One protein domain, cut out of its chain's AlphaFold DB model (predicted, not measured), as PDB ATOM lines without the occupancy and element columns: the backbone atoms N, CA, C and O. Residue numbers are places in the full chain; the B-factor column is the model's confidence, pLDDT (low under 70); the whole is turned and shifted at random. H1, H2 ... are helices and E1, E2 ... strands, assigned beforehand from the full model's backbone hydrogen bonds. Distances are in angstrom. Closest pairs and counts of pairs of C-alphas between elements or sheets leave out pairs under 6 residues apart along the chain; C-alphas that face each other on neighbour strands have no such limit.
ATOM      1  N   ILE A  80      82.603 161.806 189.587       82.88
ATOM      2  CA  ILE A  80      83.807 161.174 190.134       82.88
ATOM      3  C   ILE A  80      83.587 159.661 190.198       82.88
ATOM      4  O   ILE A  80      82.636 159.199 190.824       82.88
ATOM      5  N   SER A  81      84.478 158.897 189.567       84.50
ATOM      6  CA  SER A  81      84.511 157.431 189.626       84.50
ATOM      7  C   SER A  81      85.850 156.972 190.189       84.50
ATOM      8  O   SER A  81      86.888 157.501 189.794       84.50
ATOM      9  N   VAL A  82      85.830 156.000 191.098       86.44
ATOM     10  CA  VAL A  82      87.020 155.502 191.798       86.44
ATOM     11  C   VAL A  82      87.042 153.981 191.737       86.44
ATOM     12  O   VAL A  82      86.045 153.342 192.059       86.44
ATOM     13  N   GLU A  83      88.185 153.417 191.362       88.81
ATOM     14  CA  GLU A  83      88.468 151.982 191.395       88.81
ATOM     15  C   GLU A  83      89.651 151.747 192.341       88.81
ATOM     16  O   GLU A  83      90.736 152.300 192.144       88.81
ATOM     17  N   THR A  84      89.448 150.954 193.391       88.00
ATOM     18  CA  THR A  84      90.430 150.772 194.476       88.00
ATOM     19  C   THR A  84      90.904 149.330 194.633       88.00
ATOM     20  O   THR A  84      91.601 149.035 195.595       88.00
ATOM     21  N   ASP A  85      90.537 148.426 193.722       83.44
ATOM     22  CA  ASP A  85      90.727 146.974 193.881       83.44
ATOM     23  C   ASP A  85      92.197 146.546 194.029       83.44
ATOM     24  O   ASP A  85      92.485 145.518 194.637       83.44
ATOM     25  N   GLY A  86      93.134 147.334 193.496       83.06
ATOM     26  CA  GLY A  86      94.571 147.092 193.628       83.06
ATOM     27  C   GLY A  86      95.253 147.884 194.743       83.06
ATOM     28  O   GLY A  86      96.470 147.777 194.873       83.06
ATOM     29  N   LEU A  87      94.524 148.691 195.521       87.19
ATOM     30  CA  LEU A  87      95.085 149.468 196.628       87.19
ATOM     31  C   LEU A  87      95.130 148.633 197.911       87.19
ATOM     32  O   LEU A  87      94.236 147.845 198.204       87.19
ATOM     33  N   THR A  88      96.170 148.849 198.710       87.19
ATOM     34  CA  THR A  88      96.295 148.246 200.047       87.19
ATOM     35  C   THR A  88      95.416 148.937 201.090       87.19
ATOM     36  O   THR A  88      95.070 148.339 202.109       87.19
ATOM     37  N   LEU A  89      95.042 150.193 200.836       84.19
ATOM     38  CA  LEU A  89      94.125 150.965 201.667       84.19
ATOM     39  C   LEU A  89      92.679 150.504 201.491       84.19
ATOM     40  O   LEU A  89      92.280 150.045 200.422       84.19
ATOM     41  N   SER A  90      91.869 150.690 202.536       87.88
ATOM     42  CA  SER A  90      90.465 150.304 202.468       87.88
ATOM     43  C   SER A  90      89.718 151.146 201.411       87.88
ATOM     44  O   SER A  90      89.876 152.374 201.370       87.88
ATOM     45  N   PRO A  91      88.864 150.528 200.571       86.06
ATOM     46  CA  PRO A  91      88.068 151.246 199.573       86.06
ATOM     47  C   PRO A  91      87.228 152.384 200.164       86.06
ATOM     48  O   PRO A  91      87.045 153.430 199.534       86.06
ATOM     49  N   SER A  92      86.728 152.194 201.390       87.25
ATOM     50  CA  SER A  92      85.946 153.189 202.122       87.25
ATOM     51  C   SER A  92      86.767 154.416 202.496       87.25
ATOM     52  O   SER A  92      86.287 155.533 202.310       87.25
ATOM     53  N   ASP A  93      88.002 154.232 202.967       87.50
ATOM     54  CA  ASP A  93      88.859 155.350 203.376       87.50
ATOM     55  C   ASP A  93      89.288 156.170 202.164       87.50
ATOM     56  O   ASP A  93      89.192 157.396 202.176       87.50
ATOM     57  N   VAL A  94      89.661 155.492 201.076       85.94
ATOM     58  CA  VAL A  94      90.029 156.142 199.811       85.94
ATOM     59  C   VAL A  94      88.840 156.912 199.230       85.94
ATOM     60  O   VAL A  94      88.982 158.069 198.839       85.94
ATOM     61  N   SER A  95      87.646 156.316 199.225       85.19
ATOM     62  CA  SER A  95      86.433 156.976 198.724       85.19
ATOM     63  C   SER A  95      86.040 158.190 199.566       85.19
ATOM     64  O   SER A  95      85.679 159.234 199.018       85.19
ATOM     65  N   ASN A  96      86.118 158.077 200.895       85.75
ATOM     66  CA  ASN A  96      85.844 159.189 201.802       85.75
ATOM     67  C   ASN A  96      86.858 160.317 201.615       85.75
ATOM     68  O   ASN A  96      86.468 161.482 201.564       85.75
ATOM     69  N   HIS A  97      88.133 159.969 201.447       85.38
ATOM     70  CA  HIS A  97      89.188 160.937 201.186       85.38
ATOM     71  C   HIS A  97      88.984 161.668 199.863       85.38
ATOM     72  O   HIS A  97      89.060 162.890 199.817       85.38
ATOM     73  N   ILE A  98      88.644 160.951 198.790       83.12
ATOM     74  CA  ILE A  98      88.408 161.553 197.470       83.12
ATOM     75  C   ILE A  98      87.231 162.532 197.495       83.12
ATOM     76  O   ILE A  98      87.282 163.562 196.831       83.12
ATOM     77  N   ARG A  99      86.197 162.271 198.304       80.69
ATOM     78  CA  ARG A  99      85.092 163.227 198.521       80.69
ATOM     79  C   ARG A  99      85.521 164.487 199.275       80.69
ATOM     80  O   ARG A  99      84.857 165.510 199.156       80.69
ATOM     81  N   GLN A 100      86.586 164.395 200.067       75.88
ATOM     82  CA  GLN A 100      87.160 165.503 200.828       75.88
ATOM     83  C   GLN A 100      88.301 166.202 200.088       75.88
ATOM     84  O   GLN A 100      88.747 167.257 200.543       75.88
ATOM     85  N   LEU A 101      88.781 165.639 198.969       71.06
ATOM     86  CA  LEU A 101      89.817 166.277 198.176       71.06
ATOM     87  C   LEU A 101      89.312 167.665 197.768       71.06
ATOM     88  O   LEU A 101      88.240 167.776 197.165       71.06
ATOM     89  N   PRO A 102      90.057 168.735 198.102       56.50
ATOM     90  CA  PRO A 102      89.703 170.057 197.631       56.50
ATOM     91  C   PRO A 102      89.649 170.000 196.105       56.50
ATOM     92  O   PRO A 102      90.447 169.299 195.484       56.50
ATOM     93  N   ILE A 103      88.688 170.726 195.534       60.31
ATOM     94  CA  ILE A 103      88.274 170.787 194.119       60.31
ATOM     95  C   ILE A 103      89.406 171.366 193.227       60.31
ATOM     96  O   ILE A 103      89.202 172.243 192.402       60.31
ATOM     97  N   GLY A 104      90.649 170.931 193.414       62.06
ATOM     98  CA  GLY A 104      91.855 171.399 192.737       62.06
ATOM     99  C   GLY A 104      92.437 170.383 191.757       62.06
ATOM    100  O   GLY A 104      93.407 170.693 191.076       62.06
ATOM    101  N   MET A 105      91.872 169.175 191.661       74.38
ATOM    102  CA  MET A 105      92.253 168.219 190.620       74.38
ATOM    103  C   MET A 105      91.456 168.500 189.349       74.38
ATOM    104  O   MET A 105      90.236 168.551 189.385       74.38
ATOM    105  N   ALA A 106      92.130 168.697 188.219       76.50
ATOM    106  CA  ALA A 106      91.454 168.931 186.948       76.50
ATOM    107  C   ALA A 106      90.628 167.712 186.488       76.50
ATOM    108  O   ALA A 106      90.862 166.578 186.903       76.50
ATOM    109  N   SER A 107      89.694 167.922 185.554       81.38
ATOM    110  CA  SER A 107      89.066 166.796 184.854       81.38
ATOM    111  C   SER A 107      90.130 165.937 184.167       81.38
ATOM    112  O   SER A 107      91.018 166.441 183.468       81.38
ATOM    113  N   GLY A 108      90.036 164.625 184.338       83.75
ATOM    114  CA  GLY A 108      91.004 163.692 183.790       83.75
ATOM    115  C   GLY A 108      90.906 162.311 184.410       83.75
ATOM    116  O   GLY A 108      90.088 162.048 185.292       83.75
ATOM    117  N   ASP A 109      91.729 161.421 183.884       87.19
ATOM    118  CA  ASP A 109      91.975 160.095 184.426       87.19
ATOM    119  C   ASP A 109      93.289 160.132 185.200       87.19
ATOM    120  O   ASP A 109      94.296 160.657 184.717       87.19
ATOM    121  N   TYR A 110      93.258 159.591 186.407       88.44
ATOM    122  CA  TYR A 110      94.350 159.576 187.359       88.44
ATOM    123  C   TYR A 110      94.608 158.143 187.802       88.44
ATOM    124  O   TYR A 110      93.686 157.412 188.156       88.44
ATOM    125  N   MET A 111      95.875 157.761 187.815       90.38
ATOM    126  CA  MET A 111      96.351 156.555 188.468       90.38
ATOM    127  C   MET A 111      96.679 156.896 189.918       90.38
ATOM    128  O   MET A 111      97.413 157.846 190.195       90.38
ATOM    129  N   ILE A 112      96.121 156.126 190.836       91.25
ATOM    130  CA  ILE A 112      96.355 156.230 192.267       91.25
ATOM    131  C   ILE A 112      97.444 155.224 192.629       91.25
ATOM    132  O   ILE A 112      97.317 154.051 192.296       91.25
ATOM    133  N   VAL A 113      98.496 155.666 193.310       90.31
ATOM    134  CA  VAL A 113      99.594 154.810 193.766       90.31
ATOM    135  C   VAL A 113      99.761 154.980 195.268       90.31
ATOM    136  O   VAL A 113      99.978 156.095 195.755       90.31
ATOM    137  N   ASP A 114      99.654 153.875 195.998       90.31
ATOM    138  CA  ASP A 114      99.929 153.827 197.432       90.31
ATOM    139  C   ASP A 114     101.435 153.559 197.698       90.31
ATOM    140  O   ASP A 114     102.180 153.184 196.785       90.31
ATOM    141  N   PRO A 115     101.947 153.763 198.925       86.75
ATOM    142  CA  PRO A 115     103.362 153.535 199.223       86.75
ATOM    143  C   PRO A 115     103.746 152.052 199.321       86.75
ATOM    144  O   PRO A 115     104.936 151.742 199.365       86.75
ATOM    145  N   HIS A 116     102.774 151.143 199.349       87.75
ATOM    146  CA  HIS A 116     102.979 149.697 199.360       87.75
ATOM    147  C   HIS A 116     103.005 149.092 197.944       87.75
ATOM    148  O   HIS A 116     103.233 147.892 197.800       87.75
ATOM    149  N   GLY A 117     102.838 149.916 196.904       83.69
ATOM    150  CA  GLY A 117     102.852 149.505 195.499       83.69
ATOM    151  C   GLY A 117     101.486 149.101 194.945       83.69
ATOM    152  O   GLY A 117     101.418 148.610 193.821       83.69
ATOM    153  N   GLY A 118     100.410 149.308 195.702       89.38
ATOM    154  CA  GLY A 118      99.046 149.152 195.224       89.38
ATOM    155  C   GLY A 118      98.654 150.248 194.236       89.38
ATOM    156  O   GLY A 118      99.094 151.400 194.342       89.38
ATOM    157  N   VAL A 119      97.817 149.877 193.268       90.00
ATOM    158  CA  VAL A 119      97.389 150.743 192.165       90.00
ATOM    159  C   VAL A 119      95.866 150.794 192.087       90.00
ATOM    160  O   VAL A 119      95.197 149.765 192.110       90.00
ATOM    161  N   GLY A 120      95.325 152.002 191.963       90.94
ATOM    162  CA  GLY A 120      93.907 152.263 191.725       90.94
ATOM    163  C   GLY A 120      93.703 153.305 190.630       90.94
ATOM    164  O   GLY A 120      94.663 153.871 190.104       90.94
ATOM    165  N   TRP A 121      92.447 153.596 190.312       91.19
ATOM    166  CA  TRP A 121      92.071 154.571 189.291       91.19
ATOM    167  C   TRP A 121      91.073 155.587 189.835       91.19
ATOM    168  O   TRP A 121      90.174 155.263 190.605       91.19
ATOM    169  N   LEU A 122      91.226 156.835 189.409       88.81
ATOM    170  CA  LEU A 122      90.318 157.937 189.695       88.81
ATOM    171  C   LEU A 122      89.989 158.646 188.384       88.81
ATOM    172  O   LEU A 122      90.874 159.119 187.678       88.81
ATOM    173  N   ARG A 123      88.705 158.767 188.073       87.75
ATOM    174  CA  ARG A 123      88.201 159.500 186.913       87.75
ATOM    175  C   ARG A 123      87.363 160.678 187.382       87.75
ATOM    176  O   ARG A 123      86.347 160.484 188.042       87.75
ATOM    177  N   ILE A 124      87.771 161.880 186.986       84.31
ATOM    178  CA  ILE A 124      87.070 163.142 187.254       84.31
ATOM    179  C   ILE A 124      86.575 163.709 185.920       84.31
ATOM    180  O   ILE A 124      87.338 163.798 184.949       84.31
ATOM    181  N   ARG A 125      85.294 164.070 185.843       83.81
ATOM    182  CA  ARG A 125      84.650 164.705 184.679       83.81
ATOM    183  C   ARG A 125      83.754 165.852 185.139       83.81
ATOM    184  O   ARG A 125      83.202 165.789 186.230       83.81
ATOM    185  N   GLY A 126      83.581 166.870 184.297       70.12
ATOM    186  CA  GLY A 126      82.703 168.010 184.600       70.12
ATOM    187  C   GLY A 126      83.363 169.124 185.419       70.12
ATOM    188  O   GLY A 126      82.701 170.054 185.850       70.12
ATOM    189  N   GLN A 127      84.677 169.078 185.624       67.56
ATOM    190  CA  GLN A 127      85.409 170.184 186.232       67.56
ATOM    191  C   GLN A 127      86.101 171.019 185.153       67.56
ATOM    192  O   GLN A 127      87.068 170.559 184.532       67.56
ATOM    193  N   VAL A 128      85.617 172.244 184.939       58.66
ATOM    194  CA  VAL A 128      86.297 173.261 184.125       58.66
ATOM    195  C   VAL A 128      87.421 173.832 184.984       58.66
ATOM    196  O   VAL A 128      87.228 174.791 185.723       58.66
ATOM    197  N   SER A 129      88.583 173.175 184.980       57.59
ATOM    198  CA  SER A 129      89.736 173.708 185.706       57.59
ATOM    199  C   SER A 129      90.298 174.909 184.954       57.59
ATOM    200  O   SER A 129      90.701 174.791 183.799       57.59
ATOM    201  N   THR A 130      90.338 176.059 185.621       50.38
ATOM    202  CA  THR A 130      91.011 177.277 185.151       50.38
ATOM    203  C   THR A 130      92.455 177.366 185.635       50.38
ATOM    204  O   THR A 130      93.139 178.339 185.329       50.38
ATOM    205  N   THR A 131      92.947 176.390 186.408       53.81
ATOM    206  CA  THR A 131      94.270 176.491 187.031       53.81
ATOM    207  C   THR A 131      94.991 175.149 187.185       53.81
ATOM    208  O   THR A 131      94.480 174.185 187.743       53.81
ATOM    209  N   VAL A 132      96.245 175.192 186.724       57.50
ATOM    210  CA  VAL A 132      97.402 174.319 186.973       57.50
ATOM    211  C   VAL A 132      97.381 172.911 186.356       57.50
ATOM    212  O   VAL A 132      96.702 171.984 186.786       57.50
ATOM    213  N   GLU A 133      98.279 172.757 185.380       59.84
ATOM    214  CA  GLU A 133      98.678 171.552 184.645       59.84
ATOM    215  C   GLU A 133      99.533 170.570 185.473       59.84
ATOM    216  O   GLU A 133     100.396 169.880 184.929       59.84
ATOM    217  N   SER A 134      99.373 170.497 186.799       60.94
ATOM    218  CA  SER A 134     100.212 169.575 187.571       60.94
ATOM    219  C   SER A 134      99.794 168.137 187.271       60.94
ATOM    220  O   SER A 134      98.696 167.703 187.627       60.94
ATOM    221  N   SER A 135     100.682 167.390 186.619       70.50
ATOM    222  CA  SER A 135     100.496 165.974 186.289       70.50
ATOM    223  C   SER A 135     100.533 165.060 187.518       70.50
ATOM    224  O   SER A 135     100.085 163.921 187.441       70.50
ATOM    225  N   LEU A 136     101.030 165.556 188.653       82.56
ATOM    226  CA  LEU A 136     101.158 164.817 189.901       82.56
ATOM    227  C   LEU A 136     100.501 165.592 191.044       82.56
ATOM    228  O   LEU A 136     100.860 166.735 191.319       82.56
ATOM    229  N   HIS A 137      99.587 164.932 191.745       84.31
ATOM    230  CA  HIS A 137      99.014 165.393 193.002       84.31
ATOM    231  C   HIS A 137      99.339 164.370 194.096       84.31
ATOM    232  O   HIS A 137      99.443 163.175 193.833       84.31
ATOM    233  N   SER A 138      99.582 164.803 195.330       87.38
ATOM    234  CA  SER A 138      99.869 163.896 196.448       87.38
ATOM    235  C   SER A 138      99.163 164.385 197.696       87.38
ATOM    236  O   SER A 138      99.091 165.586 197.946       87.38
ATOM    237  N   THR A 139      98.618 163.450 198.459       86.50
ATOM    238  CA  THR A 139      97.772 163.727 199.621       86.50
ATOM    239  C   THR A 139      97.945 162.611 200.648       86.50
ATOM    240  O   THR A 139      98.345 161.500 200.297       86.50
ATOM    241  N   ASN A 140      97.639 162.895 201.908       87.50
ATOM    242  CA  ASN A 140      97.754 161.914 202.980       87.50
ATOM    243  C   ASN A 140      96.369 161.391 203.359       87.50
ATOM    244  O   ASN A 140      95.471 162.184 203.639       87.50
ATOM    245  N   VAL A 141      96.224 160.067 203.394       84.44
ATOM    246  CA  VAL A 141      95.052 159.357 203.918       84.44
ATOM    247  C   VAL A 141      95.482 158.684 205.215       84.44
ATOM    248  O   VAL A 141      96.178 157.669 205.199       84.44
ATOM    249  N   GLY A 142      95.147 159.304 206.348       83.56
ATOM    250  CA  GLY A 142      95.759 158.949 207.631       83.56
ATOM    251  C   GLY A 142      97.278 159.158 207.583       83.56
ATOM    252  O   GLY A 142      97.740 160.237 207.215       83.56
ATOM    253  N   ASP A 143      98.040 158.108 207.892       84.69
ATOM    254  CA  ASP A 143      99.513 158.117 207.869       84.69
ATOM    255  C   ASP A 143     100.109 157.739 206.497       84.69
ATOM    256  O   ASP A 143     101.328 157.647 206.335       84.69
ATOM    257  N   VAL A 144      99.260 157.496 205.492       85.81
ATOM    258  CA  VAL A 144      99.665 156.957 204.190       85.81
ATOM    259  C   VAL A 144      99.657 158.052 203.129       85.81
ATOM    260  O   VAL A 144      98.620 158.640 202.827       85.81
ATOM    261  N   CYS A 145     100.817 158.312 202.522       86.94
ATOM    262  CA  CYS A 145     100.937 159.272 201.425       86.94
ATOM    263  C   CYS A 145     100.560 158.617 200.090       86.94
ATOM    264  O   CYS A 145     101.309 157.796 199.555       86.94
ATOM    265  N   MET A 146      99.406 158.997 199.547       88.25
ATOM    266  CA  MET A 146      98.921 158.547 198.246       88.25
ATOM    267  C   MET A 146      99.311 159.534 197.148       88.25
ATOM    268  O   MET A 146      99.234 160.755 197.323       88.25
ATOM    269  N   ARG A 147      99.685 159.002 195.983       89.31
ATOM    270  CA  ARG A 147     100.017 159.793 194.793       89.31
ATOM    271  C   ARG A 147      98.967 159.592 193.713       89.31
ATOM    272  O   ARG A 147      98.600 158.467 193.407       89.31
ATOM    273  N   PHE A 148      98.532 160.687 193.109       88.19
ATOM    274  CA  PHE A 148      97.601 160.735 191.992       88.19
ATOM    275  C   PHE A 148      98.356 161.246 190.769       88.19
ATOM    276  O   PHE A 148      98.804 162.391 190.735       88.19
ATOM    277  N   ILE A 149      98.507 160.390 189.767       88.62
ATOM    278  CA  ILE A 149      99.270 160.664 188.551       88.62
ATOM    279  C   ILE A 149      98.279 160.792 187.406       88.62
ATOM    280  O   ILE A 149      97.571 159.839 187.096       88.62
ATOM    281  N   ARG A 150      98.208 161.955 186.767       86.44
ATOM    282  CA  ARG A 150      97.334 162.180 185.614       86.44
ATOM    283  C   ARG A 150      97.831 161.359 184.423       86.44
ATOM    284  O   ARG A 150      98.989 161.477 184.032       86.44
ATOM    285  N   VAL A 151      96.944 160.552 183.850       82.19
ATOM    286  CA  VAL A 151      97.225 159.652 182.718       82.19
ATOM    287  C   VAL A 151      96.655 160.198 181.407       82.19
ATOM    288  O   VAL A 151      97.127 159.848 180.330       82.19
TER     289      VAL A 151
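What this domain is: This is residues 80 to 151 of the 165 residues of an uncharacterized protein of Thalassoglobus neptunius (UniProt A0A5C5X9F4). Look for a strongly twisted sheet of five strands that curls round one helix, H1, which packs in the hollow of one face, nearest to the two edge strands E1 and E4; no named helix covers the other face. The loops of residues 114 to 118 and 126 to 135 lie toward opposite ends of the long axis. The printed part has 72 residues, with one named helix and five named strands in the order E1, H1, E2, E3, E4, E5; the sheet's order is E1, E3, E2, E5, E4, antiparallel throughout, and the class is mixed, helices and strands. The whole is compact, with a radius of gyration of the C-alphas of 11.4 A, and elongated in outline, spanning 33 by 19 by 18 A.

How they stand to each other: Begin with E1, residues 80 to 86, an edge strand antiparallel to its neighbour E3, residues 119 to 125; N 83 and O 121 are 2.8 A apart, within hydrogen-bond range. A tight link leads to H1, residues 91 to 100, in which every O i to N i+4 pair is within hydrogen-bond range. H1 is on one face of the sheet, in two layers, helix and sheet; its closest C-alphas to E1 are those of Pro 91 and Thr 84, 5.6 A apart. A short link leads to E2, residues 108 to 113. E1, H1 and E2 form a split strand-helix-strand unit, two strands running the same way with E3 between them, and its crossover is left-handed. E2 and E3 form a hairpin, with N 110 and O 122 at 2.7 A. Next comes E4, residues 136 to 141, the other edge strand; its Val 141 and His 97 of H1 are the closest C-alphas of the two, 6.7 A apart. E4 and E5, residues 144 to 150, form a hairpin, with N 148 and O 137 at 2.7 A. E5 is also antiparallel to E2, with N 111 and O 149 at 2.8 A. E1 is apart from E4 and E5.

Where its parts are: Find C-alpha 80 at (83.807, 161.174, 190.134); from there E1 runs 18.1 A to C-alpha 86. H1 begins at C-alpha 91, at (88.068, 151.246, 199.573), and runs 14.3 A. E2 measures 15.9 A, E3 20.3 A and E4 16.2 A. E5 runs 19.4 A to C-alpha 150 at (97.334, 162.180, 185.614).

The domain as a whole: The two C-alphas farthest apart, those of His 116 and Thr 130, are 33.3 A apart. The printed part has no cut and no long link. The mean pLDDT of the printed part is 81.1; look for values under 70 at residues 102 to 104 and 127 to 134.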